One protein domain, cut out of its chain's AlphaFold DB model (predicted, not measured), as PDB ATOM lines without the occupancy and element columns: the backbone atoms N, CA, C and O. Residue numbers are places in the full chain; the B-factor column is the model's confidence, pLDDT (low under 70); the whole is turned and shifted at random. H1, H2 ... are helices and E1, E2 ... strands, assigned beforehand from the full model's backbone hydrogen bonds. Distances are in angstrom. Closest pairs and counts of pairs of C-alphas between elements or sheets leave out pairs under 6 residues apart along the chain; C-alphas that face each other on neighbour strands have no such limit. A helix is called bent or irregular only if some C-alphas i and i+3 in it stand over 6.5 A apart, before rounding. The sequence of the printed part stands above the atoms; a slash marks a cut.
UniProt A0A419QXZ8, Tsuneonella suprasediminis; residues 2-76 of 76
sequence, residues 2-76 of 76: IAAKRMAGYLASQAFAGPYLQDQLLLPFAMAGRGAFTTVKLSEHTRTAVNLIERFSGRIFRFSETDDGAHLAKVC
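This is residues 2 to 76 of the 76 residues of a protein of Tsuneonella suprasediminis (UniProt A0A419QXZ8). A small antiparallel sheet of three strands, E1, E3 and E2, has H2 packed over one face, with H3 side by side with H2 and only grazing the sheet. H1 sits away from this body at one end of the longest axis, joined to it by the link to H2. The printed part has 75 residues with three named helices and three named strands, in the order H1, H2, E1, H3, E2, E3 along the chain; the sheet's order is E1, E3, E2, and the class is mixed, helices and strands. The whole is compact, with a radius of gyration of the C-alphas of 12.4 A, and the C-alphas span 37 by 25 by 17 A.

In the sheet, E3, residues 71 to 75, is the inner strand, and E1, residues 36 to 39, and E2, residues 61 to 65, are the edge strands. E1 and E3 are antiparallel at 151 degrees, with N 39 and O 71 within hydrogen-bond range at 2.8 A. E2 and E3 form a hairpin, antiparallel at 157 degrees, with N 72 and O 64 within hydrogen-bond range at 2.8 A. H2, residues 21 to 32, is on the sheet at a height over the sheet of 8.9 A; these make two layers, a helix on one face of a sheet. H2 lies over E3 and runs along the strands, at 9 degrees to E3 on the local plane; their closest C-alphas, those of Ala 30 and Val 75, are 6.4 A apart. H3, residues 44 to 57, touches H2 at a shallow tilt of 12 degrees, the same way, closest at the C-alphas of Asp 23 and Thr 46, 5.5 A. H3 only grazes the sheet, with its residues 47 to 54. E1, H3 and E2 form a split strand-helix-strand unit, two strands running the same way with E3 between them, and its crossover is right-handed. H1, residues 2 to 11, is not on the sheet and is apart from H2, H3, E1, E2 and E3. Every O i to N i+4 pair is within hydrogen-bond range in H1 and H3, and 6 of 8 are in H2.

E3 measures 13.1 A from first to last C-alpha and ends at C-alpha 75, (9.300, -11.468, 129.786). E2 measures 13.3 A and E1 9.8 A. H2 is 17.0 A long and only just irregular: C-alphas 24 and 27 are 6.7 A apart. H3, the longest helix, measures 19.9 A and begins at C-alpha 44, (14.073, -29.332, 127.701). H1 measures 14.4 A and begins at C-alpha 2, (-0.101, -42.592, 132.838).

The two C-alphas farthest apart are those of Ala 4 and Gly 58, 38.2 A. The printed part has no cut. No link is long; the link from H1 to H2 is short, with 9 residues, and the other four are tight. The mean pLDDT of the printed part is 93.5, and no printed residue is under 70.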
ATOM      1  N   ILE A   2      -1.153 -43.632 132.955       81.81
ATOM      2  CA  ILE A   2      -0.101 -42.592 132.838       81.81
ATOM      3  C   ILE A   2      -0.665 -41.158 132.887       81.81
ATOM      4  O   ILE A   2      -0.099 -40.302 133.565       81.81
ATOM      5  N   ALA A   3      -1.798 -40.905 132.222       83.00
ATOM      6  CA  ALA A   3      -2.445 -39.590 132.224       83.00
ATOM      7  C   ALA A   3      -2.902 -39.163 133.631       83.00
ATOM      8  O   ALA A   3      -2.610 -38.049 134.052       83.00
ATOM      9  N   ALA A   4      -3.528 -40.074 134.385       88.31
ATOM     10  CA  ALA A   4      -3.972 -39.813 135.755       88.31
ATOM     11  C   ALA A   4      -2.799 -39.457 136.684       88.31
ATOM     12  O   ALA A   4      -2.881 -38.489 137.432       88.31
ATOM     13  N   LYS A   5      -1.669 -40.173 136.579       86.00
ATOM     14  CA  LYS A   5      -0.461 -39.872 137.367       86.00
ATOM     15  C   LYS A   5       0.120 -38.489 137.046       86.00
ATOM     16  O   LYS A   5       0.519 -37.771 137.957       86.00
ATOM     17  N   ARG A   6       0.159 -38.103 135.765       84.31
ATOM     18  CA  ARG A   6       0.617 -36.764 135.349       84.31
ATOM     19  C   ARG A   6      -0.319 -35.667 135.850       84.31
ATOM     20  O   ARG A   6       0.156 -34.655 136.348       84.31
ATOM     21  N   MET A   7      -1.629 -35.899 135.756       88.88
ATOM     22  CA  MET A   7      -2.631 -34.954 136.240       88.88
ATOM     23  C   MET A   7      -2.543 -34.771 137.757       88.88
ATOM     24  O   MET A   7      -2.559 -33.641 138.219       88.88
ATOM     25  N   ALA A   8      -2.361 -35.846 138.528       88.88
ATOM     26  CA  ALA A   8      -2.186 -35.755 139.978       88.88
ATOM     27  C   ALA A   8      -0.977 -34.887 140.373       88.88
ATOM     28  O   ALA A   8      -1.085 -34.066 141.275       88.88
ATOM     29  N   GLY A   9       0.153 -35.024 139.668       86.19
ATOM     30  CA  GLY A   9       1.327 -34.176 139.898       86.19
ATOM     31  C   GLY A   9       1.082 -32.702 139.564       86.19
ATOM     32  O   GLY A   9       1.546 -31.831 140.288       86.19
ATOM     33  N   TYR A  10       0.325 -32.420 138.499       85.56
ATOM     34  CA  TYR A  10      -0.065 -31.051 138.160       85.56
ATOM     35  C   TYR A  10      -1.049 -30.456 139.177       85.56
ATOM     36  O   TYR A  10      -0.844 -29.336 139.617       85.56
ATOM     37  N   LEU A  11      -2.058 -31.220 139.609       87.75
ATOM     38  CA  LEU A  11      -3.033 -30.796 140.623       87.75
ATOM     39  C   LEU A  11      -2.401 -30.516 141.995       87.75
ATOM     40  O   LEU A  11      -2.976 -29.780 142.786       87.75
ATOM     41  N   ALA A  12      -1.240 -31.109 142.284       88.12
ATOM     42  CA  ALA A  12      -0.466 -30.821 143.489       88.12
ATOM     43  C   ALA A  12       0.401 -29.550 143.370       88.12
ATOM     44  O   ALA A  12       0.959 -29.105 144.369       88.12
ATOM     45  N   SER A  13       0.541 -28.981 142.170       88.19
ATOM     46  CA  SER A  13       1.295 -27.753 141.919       88.19
ATOM     47  C   SER A  13       0.373 -26.536 141.936       88.19
ATOM     48  O   SER A  13      -0.773 -26.607 141.502       88.19
ATOM     49  N   GLN A  14       0.899 -25.394 142.376       90.31
ATOM     50  CA  GLN A  14       0.231 -24.091 142.276       90.31
ATOM     51  C   GLN A  14       0.537 -23.362 140.955       90.31
ATOM     52  O   GLN A  14       0.124 -22.222 140.736       90.31
ATOM     53  N   ALA A  15       1.279 -24.005 140.049       93.62
ATOM     54  CA  ALA A  15       1.585 -23.449 138.744       93.62
ATOM     55  C   ALA A  15       0.319 -23.258 137.898       93.62
ATOM     56  O   ALA A  15      -0.461 -24.189 137.705       93.62
ATOM     57  N   PHE A  16       0.168 -22.074 137.303       94.25
ATOM     58  CA  PHE A  16      -0.904 -21.791 136.349       94.25
ATOM     59  C   PHE A  16      -0.784 -22.637 135.073       94.25
ATOM     60  O   PHE A  16      -1.786 -23.089 134.522       94.25
ATOM     61  N   ALA A  17       0.444 -22.830 134.585       94.25
ATOM     62  CA  ALA A  17       0.717 -23.588 133.376       94.25
ATOM     63  C   ALA A  17       1.315 -24.963 133.693       94.25
ATOM     64  O   ALA A  17       2.372 -25.095 134.312       94.25
ATOM     65  N   GLY A  18       0.647 -26.008 133.208       92.06
ATOM     66  CA  GLY A  18       1.192 -27.361 133.212       92.06
ATOM     67  C   GLY A  18       2.292 -27.567 132.156       92.06
ATOM     68  O   GLY A  18       2.543 -26.686 131.329       92.06
ATOM     69  N   PRO A  19       2.891 -28.774 132.106       88.69
ATOM     70  CA  PRO A  19       4.058 -29.065 131.268       88.69
ATOM     71  C   PRO A  19       3.877 -28.787 129.772       88.69
ATOM     72  O   PRO A  19       4.865 -28.550 129.092       88.69
ATOM     73  N   TYR A  20       2.642 -28.856 129.267       91.25
ATOM     74  CA  TYR A  20       2.319 -28.632 127.852       91.25
ATOM     75  C   TYR A  20       1.862 -27.200 127.567       91.25
ATOM     76  O   TYR A  20       2.137 -26.659 126.500       91.25
ATOM     77  N   LEU A  21       1.149 -26.581 128.514       94.06
ATOM     78  CA  LEU A  21       0.631 -25.224 128.340       94.06
ATOM     79  C   LEU A  21       1.766 -24.195 128.388       94.06
ATOM     80  O   LEU A  21       1.701 -23.188 127.690       94.06
ATOM     81  N   GLN A  22       2.827 -24.470 129.151       94.19
ATOM     82  CA  GLN A  22       3.975 -23.571 129.256       94.19
ATOM     83  C   GLN A  22       4.586 -23.231 127.893       94.19
ATOM     84  O   GLN A  22       4.852 -22.063 127.633       94.19
ATOM     85  N   ASP A  23       4.727 -24.216 126.998       94.75
ATOM     86  CA  ASP A  23       5.323 -24.020 125.674       94.75
ATOM     87  C   ASP A  23       4.436 -23.141 124.784       94.75
ATOM     88  O   ASP A  23       4.925 -22.283 124.049       94.75
ATOM     89  N   GLN A  24       3.117 -23.311 124.897       94.94
ATOM     90  CA  GLN A  24       2.133 -22.557 124.119       94.94
ATOM     91  C   GLN A  24       2.068 -21.082 124.527       94.94
ATOM     92  O   GLN A  24       1.716 -20.238 123.705       94.94
ATOM     93  N   LEU A  25       2.412 -20.759 125.777       96.62
ATOM     94  CA  LEU A  25       2.367 -19.393 126.299       96.62
ATOM     95  C   LEU A  25       3.640 -18.590 126.018       96.62
ATOM     96  O   LEU A  25       3.574 -17.360 126.010       96.62
ATOM     97  N   LEU A  26       4.776 -19.237 125.733       96.50
ATOM     98  CA  LEU A  26       6.035 -18.526 125.495       96.50
ATOM     99  C   LEU A  26       5.916 -17.513 124.349       96.50
ATOM    100  O   LEU A  26       6.211 -16.336 124.539       96.50
ATOM    101  N   LEU A  27       5.452 -17.932 123.169       96.00
ATOM    102  CA  LEU A  27       5.391 -17.040 122.010       96.00
ATOM    103  C   LEU A  27       4.379 -15.888 122.187       96.00
ATOM    104  O   LEU A  27       4.767 -14.747 121.946       96.00
ATOM    105  N   PRO A  28       3.134 -16.107 122.661       96.56
ATOM    106  CA  PRO A  28       2.198 -15.014 122.937       96.56
ATOM    107  C   PRO A  28       2.742 -13.960 123.910       96.56
ATOM    108  O   PRO A  28       2.656 -12.762 123.635       96.56
ATOM    109  N   PHE A  29       3.353 -14.384 125.022       97.38
ATOM    110  CA  PHE A  29       3.958 -13.462 125.989       97.38
ATOM    111  C   PHE A  29       5.170 -12.745 125.394       97.38
ATOM    112  O   PHE A  29       5.319 -11.531 125.560       97.38
ATOM    113  N   ALA A  30       5.995 -13.468 124.636       97.00
ATOM    114  CA  ALA A  30       7.096 -12.873 123.902       97.00
ATOM    115  C   ALA A  30       6.597 -11.844 122.893       97.00
ATOM    116  O   ALA A  30       7.211 -10.803 122.796       97.00
ATOM    117  N   MET A  31       5.481 -12.038 122.192       96.00
ATOM    118  CA  MET A  31       4.923 -11.034 121.274       96.00
ATOM    119  C   MET A  31       4.319  -9.829 122.008       96.00
ATOM    120  O   MET A  31       4.500  -8.688 121.579       96.00
ATOM    121  N   ALA A  32       3.670 -10.055 123.152       96.38
ATOM    122  CA  ALA A  32       3.140  -8.985 123.998       96.38
ATOM    123  C   ALA A  32       4.247  -8.118 124.628       96.38
ATOM    124  O   ALA A  32       4.042  -6.925 124.864       96.38
ATOM    125  N   GLY A  33       5.424  -8.699 124.884       95.19
ATOM    126  CA  GLY A  33       6.625  -7.988 125.351       95.19
ATOM    127  C   GLY A  33       6.626  -7.634 126.819       95.19
ATOM    128  O   GLY A  33       7.480  -6.886 127.278       95.19
ATOM    129  N   ARG A  34       5.636  -8.134 127.549       94.62
ATOM    130  CA  ARG A  34       5.495  -7.967 128.986       94.62
ATOM    131  C   ARG A  34       4.636  -9.091 129.534       94.62
ATOM    132  O   ARG A  34       3.921  -9.764 128.796       94.62
ATOM    133  N   GLY A  35       4.650  -9.204 130.852       96.44
ATOM    134  CA  GLY A  35       3.842 -10.161 131.588       96.44
ATOM    135  C   GLY A  35       4.684 -11.273 132.190       96.44
ATOM    136  O   GLY A  35       5.887 -11.395 131.940       96.44
ATOM    137  N   ALA A  36       4.023 -12.049 133.034       97.06
ATOM    138  CA  ALA A  36       4.600 -13.210 133.671       97.06
ATOM    139  C   ALA A  36       3.518 -14.266 133.900       97.06
ATOM    140  O   ALA A  36       2.338 -13.930 134.009       97.06
ATOM    141  N   PHE A  37       3.930 -15.523 133.991       97.00
ATOM    142  CA  PHE A  37       3.066 -16.635 134.369       97.00
ATOM    143  C   PHE A  37       3.854 -17.650 135.196       97.00
ATOM    144  O   PHE A  37       5.073 -17.759 135.053       97.00
ATOM    145  N   THR A  38       3.171 -18.385 136.072       97.00
ATOM    146  CA  THR A  38       3.774 -19.509 136.794       97.00
ATOM    147  C   THR A  38       3.620 -20.791 135.984       97.00
ATOM    148  O   THR A  38       2.589 -21.036 135.356       97.00
ATOM    149  N   THR A  39       4.656 -21.616 135.987       95.94
ATOM    150  CA  THR A  39       4.687 -22.919 135.327       95.94
ATOM    151  C   THR A  39       5.325 -23.960 136.236       95.94
ATOM    152  O   THR A  39       6.035 -23.635 137.185       95.94
ATOM    153  N   VAL A  40       5.066 -25.231 135.959       94.75
ATOM    154  CA  VAL A  40       5.817 -26.343 136.548       94.75
ATOM    155  C   VAL A  40       7.287 -26.313 136.103       94.75
ATOM    156  O   VAL A  40       7.704 -25.471 135.307       94.75
ATOM    157  N   LYS A  41       8.096 -27.265 136.582       93.31
ATOM    158  CA  LYS A  41       9.489 -27.424 136.136       93.31
ATOM    159  C   LYS A  41       9.596 -27.407 134.609       93.31
ATOM    160  O   LYS A  41       8.942 -28.196 133.921       93.31
ATOM    161  N   LEU A  42      10.468 -26.534 134.101       93.69
ATOM    162  CA  LEU A  42      10.695 -26.391 132.667       93.69
ATOM    163  C   LEU A  42      11.173 -27.710 132.063       93.69
ATOM    164  O   LEU A  42      12.089 -28.353 132.588       93.69
ATOM    165  N   SER A  43      10.585 -28.064 130.923       91.38
ATOM    166  CA  SER A  43      11.075 -29.160 130.094       91.38
ATOM    167  C   SER A  43      12.245 -28.702 129.215       91.38
ATOM    168  O   SER A  43      12.416 -27.508 128.959       91.38
ATOM    169  N   GLU A  44      13.028 -29.645 128.689       93.75
ATOM    170  CA  GLU A  44      14.073 -29.332 127.701       93.75
ATOM    171  C   GLU A  44      13.496 -28.724 126.410       93.75
ATOM    172  O   GLU A  44      14.113 -27.848 125.798       93.75
ATOM    173  N   HIS A  45      12.274 -29.114 126.025       94.81
ATOM    174  CA  HIS A  45      11.560 -28.477 124.917       94.81
ATOM    175  C   HIS A  45      11.269 -27.004 125.209       94.81
ATOM    176  O   HIS A  45      11.558 -26.152 124.372       94.81
ATOM    177  N   THR A  46      10.814 -26.692 126.422       95.50
ATOM    178  CA  THR A  46      10.554 -25.317 126.868       95.50
ATOM    179  C   THR A  46      11.827 -24.479 126.850       95.50
ATOM    180  O   THR A  46      11.828 -23.366 126.331       95.50
ATOM    181  N   ARG A  47      12.947 -25.024 127.345       96.19
ATOM    182  CA  ARG A  47      14.256 -24.345 127.304       96.19
ATOM    183  C   ARG A  47      14.693 -24.032 125.875       96.19
ATOM    184  O   ARG A  47      15.152 -22.927 125.595       96.19
ATOM    185  N   THR A  48      14.511 -24.991 124.972       96.62
ATOM    186  CA  THR A  48      14.844 -24.824 123.553       96.62
ATOM    187  C   THR A  48      13.952 -23.768 122.893       96.62
ATOM    188  O   THR A  48      14.453 -22.907 122.172       96.62
ATOM    189  N   ALA A  49      12.647 -23.779 123.181       95.94
ATOM    190  CA  ALA A  49      11.693 -22.797 122.671       95.94
ATOM    191  C   ALA A  49      12.008 -21.369 123.148       95.94
ATOM    192  O   ALA A  49      11.975 -20.443 122.340       95.94
ATOM    193  N   VAL A  50      12.389 -21.185 124.418       97.00
ATOM    194  CA  VAL A  50      12.856 -19.887 124.943       97.00
ATOM    195  C   VAL A  50      14.067 -19.387 124.160       97.00
ATOM    196  O   VAL A  50      14.071 -18.241 123.720       97.00
ATOM    197  N   ASN A  51      15.072 -20.244 123.941       97.19
ATOM    198  CA  ASN A  51      16.270 -19.849 123.199       97.19
ATOM    199  C   ASN A  51      15.954 -19.483 121.741       97.19
ATOM    200  O   ASN A  51      16.535 -18.548 121.197       97.19
ATOM    201  N   LEU A  52      15.019 -20.194 121.108       97.25
ATOM    202  CA  LEU A  52      14.554 -19.862 119.765       97.25
ATOM    203  C   LEU A  52      13.874 -18.487 119.741       97.25
ATOM    204  O   LEU A  52      14.205 -17.646 118.910       97.25
ATOM    205  N   ILE A  53      12.957 -18.237 120.673       96.81
ATOM    206  CA  ILE A  53      12.246 -16.960 120.780       96.81
ATOM    207  C   ILE A  53      13.223 -15.806 120.996       96.81
ATOM    208  O   ILE A  53      13.090 -14.775 120.337       96.81
ATOM    209  N   GLU A  54      14.220 -15.983 121.858       97.00
ATOM    210  CA  GLU A  54      15.263 -14.986 122.095       97.00
ATOM    211  C   GLU A  54      16.023 -14.655 120.805       97.00
ATOM    212  O   GLU A  54      16.147 -13.485 120.449       97.00
ATOM    213  N   ARG A  55      16.440 -15.667 120.034       97.44
ATOM    214  CA  ARG A  55      17.157 -15.460 118.762       97.44
ATOM    215  C   ARG A  55      16.329 -14.738 117.700       97.44
ATOM    216  O   ARG A  55      16.884 -13.955 116.940       97.44
ATOM    217  N   PHE A  56      15.029 -15.021 117.614       96.56
ATOM    218  CA  PHE A  56      14.166 -14.478 116.557       96.56
ATOM    219  C   PHE A  56      13.510 -13.142 116.916       96.56
ATOM    220  O   PHE A  56      13.233 -12.346 116.024       96.56
ATOM    221  N   SER A  57      13.239 -12.894 118.198       94.69
ATOM    222  CA  SER A  57      12.524 -11.692 118.656       94.69
ATOM    223  C   SER A  57      13.375 -10.736 119.494       94.69
ATOM    224  O   SER A  57      12.945  -9.614 119.747       94.69
ATOM    225  N   GLY A  58      14.551 -11.171 119.959       95.56
ATOM    226  CA  GLY A  58      15.395 -10.429 120.900       95.56
ATOM    227  C   GLY A  58      14.850 -10.373 122.332       95.56
ATOM    228  O   GLY A  58      15.445  -9.709 123.176       95.56
ATOM    229  N   ARG A  59      13.717 -11.030 122.619       96.06
ATOM    230  CA  ARG A  59      13.061 -10.990 123.934       96.06
ATOM    231  C   ARG A  59      13.508 -12.131 124.824       96.06
ATOM    232  O   ARG A  59      13.595 -13.276 124.385       96.06
ATOM    233  N   ILE A  60      13.741 -11.811 126.091       96.75
ATOM    234  CA  ILE A  60      14.352 -12.728 127.052       96.75
ATOM    235  C   ILE A  60      13.315 -13.128 128.097       96.75
ATOM    236  O   ILE A  60      12.534 -12.305 128.572       96.75
ATOM    237  N   PHE A  61      13.342 -14.395 128.502       97.75
ATOM    238  CA  PHE A  61      12.603 -14.860 129.671       97.75
ATOM    239  C   PHE A  61      13.541 -15.012 130.861       97.75
ATOM    240  O   PHE A  61      14.563 -15.692 130.780       97.75
ATOM    241  N   ARG A  62      13.164 -14.421 131.995       96.88
ATOM    242  CA  ARG A  62      13.773 -14.726 133.292       96.88
ATOM    243  C   ARG A  62      12.897 -15.719 134.033       96.88
ATOM    244  O   ARG A  62      11.679 -15.552 134.078       96.88
ATOM    245  N   PHE A  63      13.542 -16.714 134.626       96.25
ATOM    246  CA  PHE A  63      12.885 -17.738 135.424       96.25
ATOM    247  C   PHE A  63      13.370 -17.656 136.866       96.25
ATOM    248  O   PHE A  63      14.575 -17.584 137.106       96.25
ATOM    249  N   SER A  64      12.439 -17.689 137.813       96.19
ATOM    250  CA  SER A  64      12.726 -17.808 139.244       96.19
ATOM    251  C   SER A  64      11.836 -18.877 139.860       96.19
ATOM    252  O   SER A  64      10.697 -19.050 139.435       96.19
ATOM    253  N   GLU A  65      12.347 -19.602 140.843       95.38
ATOM    254  CA  GLU A  65      11.529 -20.508 141.648       95.38
ATOM    255  C   GLU A  65      10.710 -19.700 142.664       95.38
ATOM    256  O   GLU A  65      11.117 -18.615 143.081       95.38
ATOM    257  N   THR A  66       9.526 -20.196 142.989       92.19
ATOM    258  CA  THR A  66       8.604 -19.618 143.973       92.19
ATOM    259  C   THR A  66       8.545 -20.517 145.205       92.19
ATOM    260  O   THR A  66       8.951 -21.677 145.139       92.19
ATOM    261  N   ASP A  67       8.036 -20.000 146.325       89.06
ATOM    262  CA  ASP A  67       8.038 -20.715 147.612       89.06
ATOM    263  C   ASP A  67       7.261 -22.047 147.585       89.06
ATOM    264  O   ASP A  67       7.502 -22.929 148.407       89.06
ATOM    265  N   ASP A  68       6.347 -22.214 146.625       85.50
ATOM    266  CA  ASP A  68       5.537 -23.421 146.429       85.50
ATOM    267  C   ASP A  68       6.127 -24.416 145.404       85.50
ATOM    268  O   ASP A  68       5.497 -25.425 145.073       85.50
ATOM    269  N   GLY A  69       7.340 -24.155 144.904       86.75
ATOM    270  CA  GLY A  69       8.042 -24.999 143.935       86.75
ATOM    271  C   GLY A  69       7.601 -24.815 142.477       86.75
ATOM    272  O   GLY A  69       8.080 -25.540 141.598       86.75
ATOM    273  N   ALA A  70       6.705 -23.869 142.171       93.62
ATOM    274  CA  ALA A  70       6.474 -23.432 140.798       93.62
ATOM    275  C   ALA A  70       7.610 -22.515 140.307       93.62
ATOM    276  O   ALA A  70       8.370 -21.934 141.084       93.62
ATOM    277  N   HIS A  71       7.706 -22.345 138.991       95.81
ATOM    278  CA  HIS A  71       8.632 -21.421 138.347       95.81
ATOM    279  C   HIS A  71       7.876 -20.235 137.751       95.81
ATOM    280  O   HIS A  71       7.000 -20.404 136.905       95.81
ATOM    281  N   LEU A  72       8.243 -19.021 138.146       97.00
ATOM    282  CA  LEU A  72       7.757 -17.789 137.541       97.00
ATOM    283  C   LEU A  72       8.566 -17.485 136.276       97.00
ATOM    284  O   LEU A  72       9.771 -17.254 136.353       97.00
ATOM    285  N   ALA A  73       7.899 -17.445 135.127       97.38
ATOM    286  CA  ALA A  73       8.455 -17.022 133.849       97.38
ATOM    287  C   ALA A  73       8.059 -15.568 133.569       97.38
ATOM    288  O   ALA A  73       6.870 -15.268 133.488       97.38
ATOM    289  N   LYS A  74       9.028 -14.662 133.404       97.88
ATOM    290  CA  LYS A  74       8.787 -13.232 133.151       97.88
ATOM    291  C   LYS A  74       9.492 -12.760 131.884       97.88
ATOM    292  O   LYS A  74      10.700 -12.944 131.753       97.88
ATOM    293  N   VAL A  75       8.747 -12.099 130.998       96.81
ATOM    294  CA  VAL A  75       9.300 -11.468 129.786       96.81
ATOM    295  C   VAL A  75      10.025 -10.178 130.159       96.81
ATOM    296  O   VAL A  75       9.506  -9.386 130.954       96.81
ATOM    297  N   CYS A  76      11.212  -9.989 129.590       88.00
ATOM    298  CA  CYS A  76      12.056  -8.804 129.711       88.00
ATOM    299  C   CYS A  76      12.339  -8.193 128.339       88.00
ATOM    300  O   CYS A  76      12.452  -8.963 127.354       88.00
TER     301      CYS A  76